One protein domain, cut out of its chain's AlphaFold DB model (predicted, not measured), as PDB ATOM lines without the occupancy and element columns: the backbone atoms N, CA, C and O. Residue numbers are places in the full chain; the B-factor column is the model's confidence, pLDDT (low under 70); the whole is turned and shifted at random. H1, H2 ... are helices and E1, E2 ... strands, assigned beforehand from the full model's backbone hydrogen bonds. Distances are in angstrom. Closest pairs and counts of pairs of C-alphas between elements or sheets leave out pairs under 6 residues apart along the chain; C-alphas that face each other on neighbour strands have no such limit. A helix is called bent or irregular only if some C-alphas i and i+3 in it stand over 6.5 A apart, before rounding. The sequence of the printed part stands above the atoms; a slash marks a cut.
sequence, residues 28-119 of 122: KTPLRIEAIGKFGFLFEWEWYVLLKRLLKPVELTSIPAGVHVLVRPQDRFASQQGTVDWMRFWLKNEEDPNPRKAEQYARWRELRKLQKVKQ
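This is residues 28 to 119 of the 122 residues of an uncharacterized protein of Pyrinomonadaceae bacterium (UniProt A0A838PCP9). A narrow ribbon of two parallel strands, E1 and E2, runs through the middle, with H1 packed along one side of it and H2 on the other side. H3 slants past the first-residue end of E2 on the H2 side, and the printed part ends just beyond it. The printed part has 92 residues, with three named helices and two named strands in the order E1, H1, E2, H2, H3; the class is mostly helix. The whole is compact, with a radius of gyration of the C-alphas of 13.7 A, and its C-alphas span 39 by 32 by 19 A.

Start at E1, residues 31 to 36, and set it beside E2, residues 58 to 63. They are parallel neighbours at 19 degrees; look for N 33 and O 59 at 2.8 A and N 61 and O 33 at 2.9 A, both within hydrogen-bond range. Between them in the chain comes H1, residues 40 to 53, and E1, H1 and E2 form a strand-helix-strand unit, two parallel neighbour strands with a helix between, whose crossover is right-handed. The closest C-alphas of E1 and H1 are those of Ala 35 and Phe 41, 4.9 A apart; those of H1 and E2 are Lys 52 and Val 58, 6.3 A apart. Next find H2, residues 73 to 92, whose closest C-alpha pair with E1 is Glu 34 and Ser 79, 7.5 A apart. H1 and H2 are apart. In H3, residues 99 to 118, the C-alpha of Leu 111 is 7.2 A from that of Val 58, the closest pair of H3 and E2. H2 and H3 are near each other, with 14 pairs of C-alphas within 10 A. Every O i to N i+4 pair is within hydrogen-bond range in H2, against 8 of 10 in H1 and 10 of 16 in H3.

Find C-alpha 31 at (74.527, -7.619, 118.012), where E1 begins; it is 15.6 A long, and E2 16.6 A. H1 is 20.1 A long and irregular, with C-alphas 43 and 46 7.0 A apart. H2 runs 26.7 A from C-alpha 73 at (80.558, -4.830, 140.838). H3 runs 30.5 A to C-alpha 118 at (74.767, -4.803, 102.663), with a kink of 26 degrees near residue 106; it is irregular, with C-alphas 100 and 103 7.5 A apart.

The two C-alphas farthest apart are those of Arg 72 and Gln 119, at 40.5 A. The printed part has no cut and no long link. The mean pLDDT of the printed part is 94.9, and residues 117 to 119 are under 70.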
ATOM      1  N   LYS A  28      69.629  -8.256 110.797       92.75
ATOM      2  CA  LYS A  28      70.150  -7.006 110.198       92.75
ATOM      3  C   LYS A  28      70.718  -6.043 111.242       92.75
ATOM      4  O   LYS A  28      71.432  -5.101 110.897       92.75
ATOM      5  N   THR A  29      70.390  -6.277 112.506       94.38
ATOM      6  CA  THR A  29      70.776  -5.448 113.643       94.38
ATOM      7  C   THR A  29      72.207  -5.763 114.088       94.38
ATOM      8  O   THR A  29      72.619  -6.924 114.038       94.38
ATOM      9  N   PRO A  30      72.985  -4.756 114.526       97.12
ATOM     10  CA  PRO A  30      74.235  -4.997 115.233       97.12
ATOM     11  C   PRO A  30      73.961  -5.735 116.544       97.12
ATOM     12  O   PRO A  30      73.115  -5.297 117.326       97.12
ATOM     13  N   LEU A  31      74.691  -6.818 116.803       97.00
ATOM     14  CA  LEU A  31      74.527  -7.619 118.012       97.00
ATOM     15  C   LEU A  31      75.798  -7.610 118.865       97.00
ATOM     16  O   LEU A  31      76.889  -7.894 118.380       97.00
ATOM     17  N   ARG A  32      75.640  -7.337 120.157       97.88
ATOM     18  CA  ARG A  32      76.685  -7.545 121.157       97.88
ATOM     19  C   ARG A  32      76.249  -8.676 122.078       97.88
ATOM     20  O   ARG A  32      75.180  -8.596 122.674       97.88
ATOM     21  N   ILE A  33      77.062  -9.722 122.150       97.50
ATOM     22  CA  ILE A  33      76.818 -10.931 122.935       97.50
ATOM     23  C   ILE A  33      77.751 -10.919 124.146       97.50
ATOM     24  O   ILE A  33      78.944 -10.632 124.013       97.50
ATOM     25  N   GLU A  34      77.220 -11.246 125.322       97.50
ATOM     26  CA  GLU A  34      78.001 -11.389 126.550       97.50
ATOM     27  C   GLU A  34      78.051 -12.854 126.981       97.50
ATOM     28  O   GLU A  34      77.089 -13.405 127.507       97.50
ATOM     29  N   ALA A  35      79.206 -13.481 126.784       97.12
ATOM     30  CA  ALA A  35      79.502 -14.812 127.283       97.12
ATOM     31  C   ALA A  35      79.798 -14.751 128.787       97.12
ATOM     32  O   ALA A  35      80.917 -14.429 129.202       97.12
ATOM     33  N   ILE A  36      78.793 -15.072 129.600       97.12
ATOM     34  CA  ILE A  36      78.870 -15.025 131.062       97.12
ATOM     35  C   ILE A  36      79.231 -16.401 131.635       97.12
ATOM     36  O   ILE A  36      78.623 -17.421 131.313       97.12
ATOM     37  N   GLY A  37      80.209 -16.411 132.539       96.50
ATOM     38  CA  GLY A  37      80.653 -17.593 133.268       96.50
ATOM     39  C   GLY A  37      81.678 -18.441 132.521       96.50
ATOM     40  O   GLY A  37      81.977 -18.227 131.345       96.50
ATOM     41  N   LYS A  38      82.225 -19.435 133.233       93.31
ATOM     42  CA  LYS A  38      83.388 -20.232 132.798       93.31
ATOM     43  C   LYS A  38      83.206 -20.871 131.420       93.31
ATOM     44  O   LYS A  38      84.158 -20.957 130.653       93.31
ATOM     45  N   PHE A  39      81.988 -21.311 131.120       93.56
ATOM     46  CA  PHE A  39      81.639 -21.971 129.863       93.56
ATOM     47  C   PHE A  39      80.746 -21.114 128.961       93.56
ATOM     48  O   PHE A  39      80.349 -21.584 127.899       93.56
ATOM     49  N   GLY A  40      80.457 -19.859 129.337       92.94
ATOM     50  CA  GLY A  40      79.589 -18.969 128.561       92.94
ATOM     51  C   GLY A  40      80.066 -18.813 127.121       92.94
ATOM     52  O   GLY A  40      79.272 -18.836 126.192       92.94
ATOM     53  N   PHE A  41      81.383 -18.774 126.916       92.69
ATOM     54  CA  PHE A  41      81.960 -18.687 125.578       92.69
ATOM     55  C   PHE A  41      81.543 -19.852 124.671       92.69
ATOM     56  O   PHE A  41      81.252 -19.621 123.505       92.69
ATOM     57  N   LEU A  42      81.476 -21.083 125.194       93.06
ATOM     58  CA  LEU A  42      81.088 -22.262 124.410       93.06
ATOM     59  C   LEU A  42      79.618 -22.201 123.987       93.06
ATOM     60  O   LEU A  42      79.300 -22.562 122.858       93.06
ATOM     61  N   PHE A  43      78.742 -21.716 124.870       91.38
ATOM     62  CA  PHE A  43      77.316 -21.568 124.575       91.38
ATOM     63  C   PHE A  43      77.041 -20.454 123.563       91.38
ATOM     64  O   PHE A  43      76.150 -20.588 122.730       91.38
ATOM     65  N   GLU A  44      77.836 -19.383 123.592       95.19
ATOM     66  CA  GLU A  44      77.666 -18.244 122.688       95.19
ATOM     67  C   GLU A  44      78.416 -18.386 121.352       95.19
ATOM     68  O   GLU A  44      78.218 -17.595 120.423       95.19
ATOM     69  N   TRP A  45      79.287 -19.394 121.233       94.50
ATOM     70  CA  TRP A  45      80.179 -19.552 120.086       94.50
ATOM     71  C   TRP A  45      79.431 -19.772 118.771       94.50
ATOM     72  O   TRP A  45      79.785 -19.165 117.759       94.50
ATOM     73  N   GLU A  46      78.387 -20.604 118.785       93.31
ATOM     74  CA  GLU A  46      77.576 -20.898 117.597       93.31
ATOM     75  C   GLU A  46      77.006 -19.609 116.991       93.31
ATOM     76  O   GLU A  46      77.256 -19.294 115.825       93.31
ATOM     77  N   TRP A  47      76.327 -18.806 117.814       91.19
ATOM     78  CA  TRP A  47      75.721 -17.533 117.423       91.19
ATOM     79  C   TRP A  47      76.741 -16.563 116.845       91.19
ATOM     80  O   TRP A  47      76.551 -16.007 115.758       91.19
ATOM     81  N   TYR A  48      77.845 -16.385 117.571       95.94
ATOM     82  CA  TYR A  48      78.909 -15.476 117.182       95.94
ATOM     83  C   TYR A  48      79.513 -15.862 115.829       95.94
ATOM     84  O   TYR A  48      79.639 -15.012 114.944       95.94
ATOM     85  N   VAL A  49      79.863 -17.137 115.638       96.12
ATOM     86  CA  VAL A  49      80.526 -17.597 114.412       96.12
ATOM     87  C   VAL A  49      79.587 -17.538 113.213       96.12
ATOM     88  O   VAL A  49      80.024 -17.093 112.148       96.12
ATOM     89  N   LEU A  50      78.319 -17.933 113.361       95.50
ATOM     90  CA  LEU A  50      77.337 -17.859 112.273       95.50
ATOM     91  C   LEU A  50      77.151 -16.412 111.794       95.50
ATOM     92  O   LEU A  50      77.312 -16.124 110.606       95.50
ATOM     93  N   LEU A  51      76.912 -15.476 112.717       95.94
ATOM     94  CA  LEU A  51      76.756 -14.054 112.394       95.94
ATOM     95  C   LEU A  51      78.029 -13.458 111.779       95.94
ATOM     96  O   LEU A  51      77.959 -12.741 110.777       95.94
ATOM     97  N   LYS A  52      79.200 -13.792 112.331       95.50
ATOM     98  CA  LYS A  52      80.493 -13.312 111.828       95.50
ATOM     99  C   LYS A  52      80.777 -13.806 110.411       95.50
ATOM    100  O   LYS A  52      81.179 -13.010 109.566       95.50
ATOM    101  N   ARG A  53      80.537 -15.092 110.125       95.50
ATOM    102  CA  ARG A  53      80.699 -15.676 108.778       95.50
ATOM    103  C   ARG A  53      79.761 -15.040 107.758       95.50
ATOM    104  O   ARG A  53      80.140 -14.855 106.610       95.50
ATOM    105  N   LEU A  54      78.571 -14.637 108.195       94.62
ATOM    106  CA  LEU A  54      77.610 -13.893 107.384       94.62
ATOM    107  C   LEU A  54      77.919 -12.388 107.303       94.62
ATOM    108  O   LEU A  54      77.058 -11.628 106.848       94.62
ATOM    109  N   LEU A  55      79.105 -11.937 107.733       95.50
ATOM    110  CA  LEU A  55      79.522 -10.531 107.750       95.50
ATOM    111  C   LEU A  55      78.485  -9.621 108.430       95.50
ATOM    112  O   LEU A  55      78.201  -8.517 107.961       95.50
ATOM    113  N   LYS A  56      77.847 -10.110 109.498       95.62
ATOM    114  CA  LYS A  56      76.951  -9.303 110.329       95.62
ATOM    115  C   LYS A  56      77.782  -8.546 111.375       95.62
ATOM    116  O   LYS A  56      78.797  -9.076 111.831       95.62
ATOM    117  N   PRO A  57      77.374  -7.335 111.789       97.50
ATOM    118  CA  PRO A  57      78.059  -6.604 112.850       97.50
ATOM    119  C   PRO A  57      77.817  -7.312 114.186       97.50
ATOM    120  O   PRO A  57      76.761  -7.146 114.795       97.50
ATOM    121  N   VAL A  58      78.771  -8.137 114.618       97.69
ATOM    122  CA  VAL A  58      78.673  -8.897 115.866       97.69
ATOM    123  C   VAL A  58      79.946  -8.769 116.697       97.69
ATOM    124  O   VAL A  58      81.056  -8.913 116.178       97.69
ATOM    125  N   GLU A  59      79.791  -8.526 117.996       97.69
ATOM    126  CA  GLU A  59      80.871  -8.588 118.983       97.69
ATOM    127  C   GLU A  59      80.524  -9.591 120.089       97.69
ATOM    128  O   GLU A  59      79.384  -9.648 120.543       97.69
ATOM    129  N   LEU A  60      81.518 -10.364 120.529       97.38
ATOM    130  CA  LEU A  60      81.416 -11.286 121.657       97.38
ATOM    131  C   LEU A  60      82.352 -10.811 122.774       97.38
ATOM    132  O   LEU A  60      83.566 -10.765 122.585       97.38
ATOM    133  N   THR A  61      81.791 -10.460 123.929       95.94
ATOM    134  CA  THR A  61      82.531 -10.092 125.147       95.94
ATOM    135  C   THR A  61      82.464 -11.241 126.149       95.94
ATOM    136  O   THR A  61      81.400 -11.822 126.328       95.94
ATOM    137  N   SER A  62      83.566 -11.568 126.830       95.62
ATOM    138  CA  SER A  62      83.587 -12.624 127.854       95.62
ATOM    139  C   SER A  62      83.683 -12.051 129.269       95.62
ATOM    140  O   SER A  62      84.522 -11.195 129.541       95.62
ATOM    141  N   ILE A  63      82.846 -12.564 130.175       97.06
ATOM    142  CA  ILE A  63      82.854 -12.282 131.618       97.06
ATOM    143  C   ILE A  63      82.979 -13.634 132.348       97.06
ATOM    144  O   ILE A  63      81.993 -14.178 132.854       97.06
ATOM    145  N   PRO A  64      84.182 -14.234 132.382       95.38
ATOM    146  CA  PRO A  64      84.361 -15.658 132.689       95.38
ATOM    147  C   PRO A  64      84.067 -16.035 134.146       95.38
ATOM    148  O   PRO A  64      83.756 -17.187 134.431       95.38
ATOM    149  N   ALA A  65      84.152 -15.081 135.072       95.31
ATOM    150  CA  ALA A  65      83.829 -15.303 136.482       95.31
ATOM    151  C   ALA A  65      82.465 -14.710 136.890       95.31
ATOM    152  O   ALA A  65      82.143 -14.659 138.077       95.31
ATOM    153  N   GLY A  66      81.656 -14.294 135.909       94.50
ATOM    154  CA  GLY A  66      80.256 -13.955 136.129       94.50
ATOM    155  C   GLY A  66      79.403 -15.200 136.402       94.50
ATOM    156  O   GLY A  66      79.739 -16.311 135.992       94.50
ATOM    157  N   VAL A  67      78.279 -15.005 137.085       94.06
ATOM    158  CA  VAL A  67      77.205 -16.005 137.228       94.06
ATOM    159  C   VAL A  67      75.965 -15.515 136.478       94.06
ATOM    160  O   VAL A  67      75.968 -14.383 136.003       94.06
ATOM    161  N   HIS A  68      74.913 -16.340 136.375       92.06
ATOM    162  CA  HIS A  68      73.725 -16.032 135.559       92.06
ATOM    163  C   HIS A  68      73.194 -14.604 135.767       92.06
ATOM    164  O   HIS A  68      72.960 -13.883 134.803       92.06
ATOM    165  N   VAL A  69      73.092 -14.174 137.027       95.56
ATOM    166  CA  VAL A  69      72.909 -12.765 137.382       95.56
ATOM    167  C   VAL A  69      74.256 -12.218 137.829       95.56
ATOM    168  O   VAL A  69      74.778 -12.638 138.856       95.56
ATOM    169  N   LEU A  70      74.830 -11.262 137.099       97.69
ATOM    170  CA  LEU A  70      76.094 -10.651 137.508       97.69
ATOM    171  C   LEU A  70      75.933 -10.010 138.893       97.69
ATOM    172  O   LEU A  70      75.045  -9.183 139.100       97.69
ATOM    173  N   VAL A  71      76.780 -10.392 139.850       97.06
ATOM    174  CA  VAL A  71      76.745  -9.872 141.232       97.06
ATOM    175  C   VAL A  71      77.988  -9.075 141.602       97.06
ATOM    176  O   VAL A  71      77.902  -8.159 142.416       97.06
ATOM    177  N   ARG A  72      79.134  -9.377 140.984       97.50
ATOM    178  CA  ARG A  72      80.385  -8.667 141.255       97.50
ATOM    179  C   ARG A  72      80.325  -7.272 140.622       97.50
ATOM    180  O   ARG A  72      79.982  -7.180 139.438       97.50
ATOM    181  N   PRO A  73      80.660  -6.196 141.355       97.69
ATOM    182  CA  PRO A  73      80.558  -4.830 140.838       97.69
ATOM    183  C   PRO A  73      81.292  -4.618 139.512       97.69
ATOM    184  O   PRO A  73      80.738  -4.022 138.593       97.69
ATOM    185  N   GLN A  74      82.496  -5.173 139.374       96.75
ATOM    186  CA  GLN A  74      83.299  -5.070 138.157       96.75
ATOM    187  C   GLN A  74      82.653  -5.750 136.944       96.75
ATOM    188  O   GLN A  74      82.755  -5.233 135.834       96.75
ATOM    189  N   ASP A  75      81.942  -6.862 137.144       97.62
ATOM    190  CA  ASP A  75      81.259  -7.565 136.053       97.62
ATOM    191  C   ASP A  75      80.012  -6.805 135.619       97.62
ATOM    192  O   ASP A  75      79.777  -6.619 134.426       97.62
ATOM    193  N   ARG A  76      79.226  -6.328 136.596       97.75
ATOM    194  CA  ARG A  76      78.070  -5.465 136.332       97.75
ATOM    195  C   ARG A  76      78.498  -4.222 135.569       97.75
ATOM    196  O   ARG A  76      77.859  -3.879 134.583       97.75
ATOM    197  N   PHE A  77      79.589  -3.590 135.994       97.06
ATOM    198  CA  PHE A  77      80.132  -2.422 135.319       97.06
ATOM    199  C   PHE A  77      80.568  -2.751 133.887       97.06
ATOM    200  O   PHE A  77      80.164  -2.049 132.967       97.06
ATOM    201  N   ALA A  78      81.315  -3.839 133.674       95.69
ATOM    202  CA  ALA A  78      81.724  -4.264 132.335       95.69
ATOM    203  C   ALA A  78      80.520  -4.508 131.405       95.69
ATOM    204  O   ALA A  78      80.527  -4.060 130.259       95.69
ATOM    205  N   SER A  79      79.472  -5.162 131.914       97.94
ATOM    206  CA  SER A  79      78.253  -5.455 131.156       97.94
ATOM    207  C   SER A  79      77.432  -4.199 130.844       97.94
ATOM    208  O   SER A  79      77.130  -3.883 129.688       97.94
ATOM    209  N   GLN A  80      77.115  -3.416 131.878       98.06
ATOM    210  CA  GLN A  80      76.253  -2.242 131.763       98.06
ATOM    211  C   GLN A  80      76.939  -1.112 130.995       98.06
ATOM    212  O   GLN A  80      76.337  -0.551 130.078       98.06
ATOM    213  N   GLN A  81      78.206  -0.811 131.297       98.00
ATOM    214  CA  GLN A  81      78.948   0.215 130.566       98.00
ATOM    215  C   GLN A  81      79.167  -0.198 129.108       98.00
ATOM    216  O   GLN A  81      78.978   0.625 128.215       98.00
ATOM    217  N   GLY A  82      79.486  -1.473 128.851       97.81
ATOM    218  CA  GLY A  82      79.592  -1.998 127.489       97.81
ATOM    219  C   GLY A  82      78.282  -1.861 126.707       97.81
ATOM    220  O   GLY A  82      78.297  -1.508 125.528       97.81
ATOM    221  N   THR A  83      77.140  -2.062 127.369       98.38
ATOM    222  CA  THR A  83      75.810  -1.863 126.773       98.38
ATOM    223  C   THR A  83      75.534  -0.392 126.464       98.38
ATOM    224  O   THR A  83      75.093  -0.078 125.358       98.38
ATOM    225  N   VAL A  84      75.827   0.522 127.395       98.38
ATOM    226  CA  VAL A  84      75.681   1.971 127.173       98.38
ATOM    227  C   VAL A  84      76.543   2.426 125.998       98.38
ATOM    228  O   VAL A  84      76.042   3.104 125.102       98.38
ATOM    229  N   ASP A  85      77.812   2.023 125.968       98.56
ATOM    230  CA  ASP A  85      78.742   2.379 124.896       98.56
ATOM    231  C   ASP A  85      78.256   1.845 123.540       98.56
ATOM    232  O   ASP A  85      78.255   2.588 122.556       98.56
ATOM    233  N   TRP A  86      77.800   0.588 123.488       98.62
ATOM    234  CA  TRP A  86      77.270  -0.036 122.273       98.62
ATOM    235  C   TRP A  86      76.046   0.717 121.744       98.62
ATOM    236  O   TRP A  86      75.988   1.073 120.567       98.62
ATOM    237  N   MET A  87      75.083   1.015 122.620       98.50
ATOM    238  CA  MET A  87      73.874   1.751 122.249       98.50
ATOM    239  C   MET A  87      74.198   3.179 121.799       98.50
ATOM    240  O   MET A  87      73.689   3.620 120.769       98.50
ATOM    241  N   ARG A  88      75.086   3.895 122.506       98.50
ATOM    242  CA  ARG A  88      75.547   5.236 122.100       98.50
ATOM    243  C   ARG A  88      76.215   5.214 120.729       98.50
ATOM    244  O   ARG A  88      75.886   6.047 119.884       98.50
ATOM    245  N   PHE A  89      77.081   4.236 120.483       98.56
ATOM    246  CA  PHE A  89      77.747   4.090 119.197       98.56
ATOM    247  C   PHE A  89      76.732   3.890 118.071       98.56
ATOM    248  O   PHE A  89      76.724   4.665 117.114       98.56
ATOM    249  N   TRP A  90      75.861   2.884 118.176       97.81
ATOM    250  CA  TRP A  90      74.977   2.492 117.075       97.81
ATOM    251  C   TRP A  90      73.753   3.387 116.891       97.81
ATOM    252  O   TRP A  90      73.324   3.571 115.756       97.81
ATOM    253  N   LEU A  91      73.191   3.936 117.971       97.56
ATOM    254  CA  LEU A  91      71.949   4.715 117.908       97.56
ATOM    255  C   LEU A  91      72.191   6.224 117.869       97.56
ATOM    256  O   LEU A  91      71.380   6.946 117.295       97.56
ATOM    257  N   LYS A  92      73.290   6.709 118.459       98.19
ATOM    258  CA  LYS A  92      73.597   8.147 118.539       98.19
ATOM    259  C   LYS A  92      74.825   8.573 117.734       98.19
ATOM    260  O   LYS A  92      75.093   9.763 117.659       98.19
ATOM    261  N   ASN A  93      75.567   7.639 117.131       97.50
ATOM    262  CA  ASN A  93      76.870   7.918 116.510       97.50
ATOM    263  C   ASN A  93      77.879   8.573 117.470       97.50
ATOM    264  O   ASN A  93      78.732   9.344 117.040       97.50
ATOM    265  N   GLU A  94      77.798   8.254 118.762       98.44
ATOM    266  CA  GLU A  94      78.680   8.810 119.787       98.44
ATOM    267  C   GLU A  94      79.705   7.785 120.270       98.44
ATOM    268  O   GLU A  94      79.388   6.611 120.473       98.44
ATOM    269  N   GLU A  95      80.919   8.258 120.537       98.38
ATOM    270  CA  GLU A  95      82.003   7.478 121.131       98.38
ATOM    271  C   GLU A  95      82.466   8.143 122.433       98.38
ATOM    272  O   GLU A  95      82.442   9.368 122.568       98.38
ATOM    273  N   ASP A  96      82.860   7.341 123.417       97.81
ATOM    274  CA  ASP A  96      83.514   7.826 124.629       97.81
ATOM    275  C   ASP A  96      84.989   8.145 124.310       97.81
ATOM    276  O   ASP A  96      85.704   7.255 123.836       97.81
ATOM    277  N   PRO A  97      85.466   9.382 124.561       97.31
ATOM    278  CA  PRO A  97      86.823   9.804 124.218       97.31
ATOM    279  C   PRO A  97      87.914   9.176 125.097       97.31
ATOM    280  O   PRO A  97      89.094   9.437 124.866       97.31
ATOM    281  N   ASN A  98      87.567   8.374 126.111       97.75
ATOM    282  CA  ASN A  98      88.542   7.698 126.959       97.75
ATOM    283  C   ASN A  98      89.531   6.863 126.112       97.75
ATOM    284  O   ASN A  98      89.112   5.887 125.479       97.75
ATOM    285  N   PRO A  99      90.850   7.151 126.153       97.50
ATOM    286  CA  PRO A  99      91.846   6.447 125.342       97.50
ATOM    287  C   PRO A  99      91.857   4.929 125.549       97.50
ATOM    288  O   PRO A  99      92.148   4.177 124.622       97.50
ATOM    289  N   ARG A 100      91.459   4.452 126.737       97.06
ATOM    290  CA  ARG A 100      91.363   3.014 127.044       97.06
ATOM    291  C   ARG A 100      90.294   2.285 126.220       97.06
ATOM    292  O   ARG A 100      90.309   1.060 126.175       97.06
ATOM    293  N   LYS A 101      89.372   3.017 125.584       97.69
ATOM    294  CA  LYS A 101      88.316   2.482 124.713       97.69
ATOM    295  C   LYS A 101      88.636   2.637 123.221       97.69
ATOM    296  O   LYS A 101      87.847   2.192 122.391       97.69
ATOM    297  N   ALA A 102      89.783   3.217 122.857       97.81
ATOM    298  CA  ALA A 102      90.123   3.506 121.463       97.81
ATOM    299  C   ALA A 102      90.087   2.252 120.572       97.81
ATOM    300  O   ALA A 102      89.491   2.272 119.496       97.81
ATOM    301  N   GLU A 103      90.645   1.134 121.043       97.81
ATOM    302  CA  GLU A 103      90.624  -0.132 120.301       97.81
ATOM    303  C   GLU A 103      89.214  -0.720 120.165       97.81
ATOM    304  O   GLU A 103      88.881  -1.289 119.125       97.81
ATOM    305  N   GLN A 104      88.370  -0.576 121.193       97.81
ATOM    306  CA  GLN A 104      86.970  -1.008 121.149       97.81
ATOM    307  C   GLN A 104      86.225  -0.276 120.032       97.81
ATOM    308  O   GLN A 104      85.640  -0.913 119.156       97.81
ATOM    309  N   TYR A 105      86.319   1.054 120.004       98.56
ATOM    310  CA  TYR A 105      85.675   1.846 118.960       98.56
ATOM    311  C   TYR A 105      86.289   1.616 117.579       98.56
ATOM    312  O   TYR A 105      85.548   1.551 116.599       98.56
ATOM    313  N   ALA A 106      87.603   1.395 117.475       98.44
ATOM    314  CA  ALA A 106      88.234   1.017 116.212       98.44
ATOM    315  C   ALA A 106      87.610  -0.265 115.629       98.44
ATOM    316  O   ALA A 106      87.202  -0.270 114.466       98.44
ATOM    317  N   ARG A 107      87.425  -1.316 116.446       97.88
ATOM    318  CA  ARG A 107      86.720  -2.537 116.013       97.88
ATOM    319  C   ARG A 107      85.281  -2.246 115.593       97.88
ATOM    320  O   ARG A 107      84.836  -2.729 114.554       97.88
ATOM    321  N   TRP A 108      84.546  -1.446 116.362       98.25
ATOM    322  CA  TRP A 108      83.142  -1.147 116.066       98.25
ATOM    323  C   TRP A 108      82.955  -0.331 114.783       98.25
ATOM    324  O   TRP A 108      81.980  -0.539 114.056       98.25
ATOM    325  N   ARG A 109      83.903   0.550 114.441       98.19
ATOM    326  CA  ARG A 109      83.910   1.254 113.150       98.19
ATOM    327  C   ARG A 109      84.056   0.279 111.983       98.19
ATOM    328  O   ARG A 109      83.328   0.430 111.004       98.19
ATOM    329  N   GLU A 110      84.901  -0.746 112.098       97.62
ATOM    330  CA  GLU A 110      84.980  -1.810 111.085       97.62
ATOM    331  C   GLU A 110      83.665  -2.595 110.985       97.62
ATOM    332  O   GLU A 110      83.155  -2.804 109.883       97.62
ATOM    333  N   LEU A 111      83.037  -2.934 112.119       97.19
ATOM    334  CA  LEU A 111      81.720  -3.586 112.128       97.19
ATOM    335  C   LEU A 111      80.648  -2.739 111.423       97.19
ATOM    336  O   LEU A 111      79.800  -3.272 110.705       97.19
ATOM    337  N   ARG A 112      80.684  -1.412 111.577       96.50
ATOM    338  CA  ARG A 112      79.751  -0.492 110.906       96.50
ATOM    339  C   ARG A 112      79.921  -0.480 109.391       96.50
ATOM    340  O   ARG A 112      78.925  -0.353 108.676       96.50
ATOM    341  N   LYS A 113      81.145  -0.646 108.878       95.75
ATOM    342  CA  LYS A 113      81.381  -0.751 107.427       95.75
ATOM    343  C   LYS A 113      80.627  -1.941 106.828       95.75
ATOM    344  O   LYS A 113      80.069  -1.806 105.742       95.75
ATOM    345  N   LEU A 114      80.504  -3.050 107.565       92.75
ATOM    346  CA  LEU A 114      79.762  -4.239 107.118       92.75
ATOM    347  C   LEU A 114      78.268  -3.965 106.873       92.75
ATOM    348  O   LEU A 114      77.675  -4.571 105.982       92.75
ATOM    349  N   GLN A 115      77.648  -3.034 107.612       82.50
ATOM    350  CA  GLN A 115      76.253  -2.650 107.356       82.50
ATOM    351  C   GLN A 115      76.091  -1.871 106.053       82.50
ATOM    352  O   GLN A 115      75.130  -2.104 105.322       82.50
ATOM    353  N   LYS A 116      77.036  -0.973 105.751       73.31
ATOM    354  CA  LYS A 116      76.997  -0.144 104.539       73.31
ATOM    355  C   LYS A 116      77.168  -0.973 103.268       73.31
ATOM    356  O   LYS A 116      76.546  -0.667 102.267       73.31
ATOM    357  N   VAL A 117      77.954  -2.049 103.323       66.38
ATOM    358  CA  VAL A 117      78.148  -2.966 102.184       66.38
ATOM    359  C   VAL A 117      76.875  -3.763 101.859       66.38
ATOM    360  O   VAL A 117      76.665  -4.143 100.712       66.38
ATOM    361  N   LYS A 118      76.002  -4.013 102.845       58.62
ATOM    362  CA  LYS A 118      74.767  -4.803 102.663       58.62
ATOM    363  C   LYS A 118      73.506  -3.983 102.399       58.62
ATOM    364  O   LYS A 118      72.485  -4.570 102.044       58.62
ATOM    365  N   GLN A 119      73.544  -2.669 102.588       53.12
ATOM    366  CA  GLN A 119      72.462  -1.782 102.176       53.12
ATOM    367  C   GLN A 119      72.850  -1.167 100.826       53.12
ATOM    368  O   GLN A 119      73.767  -0.347 100.810       53.12
TER     369      GLN A 119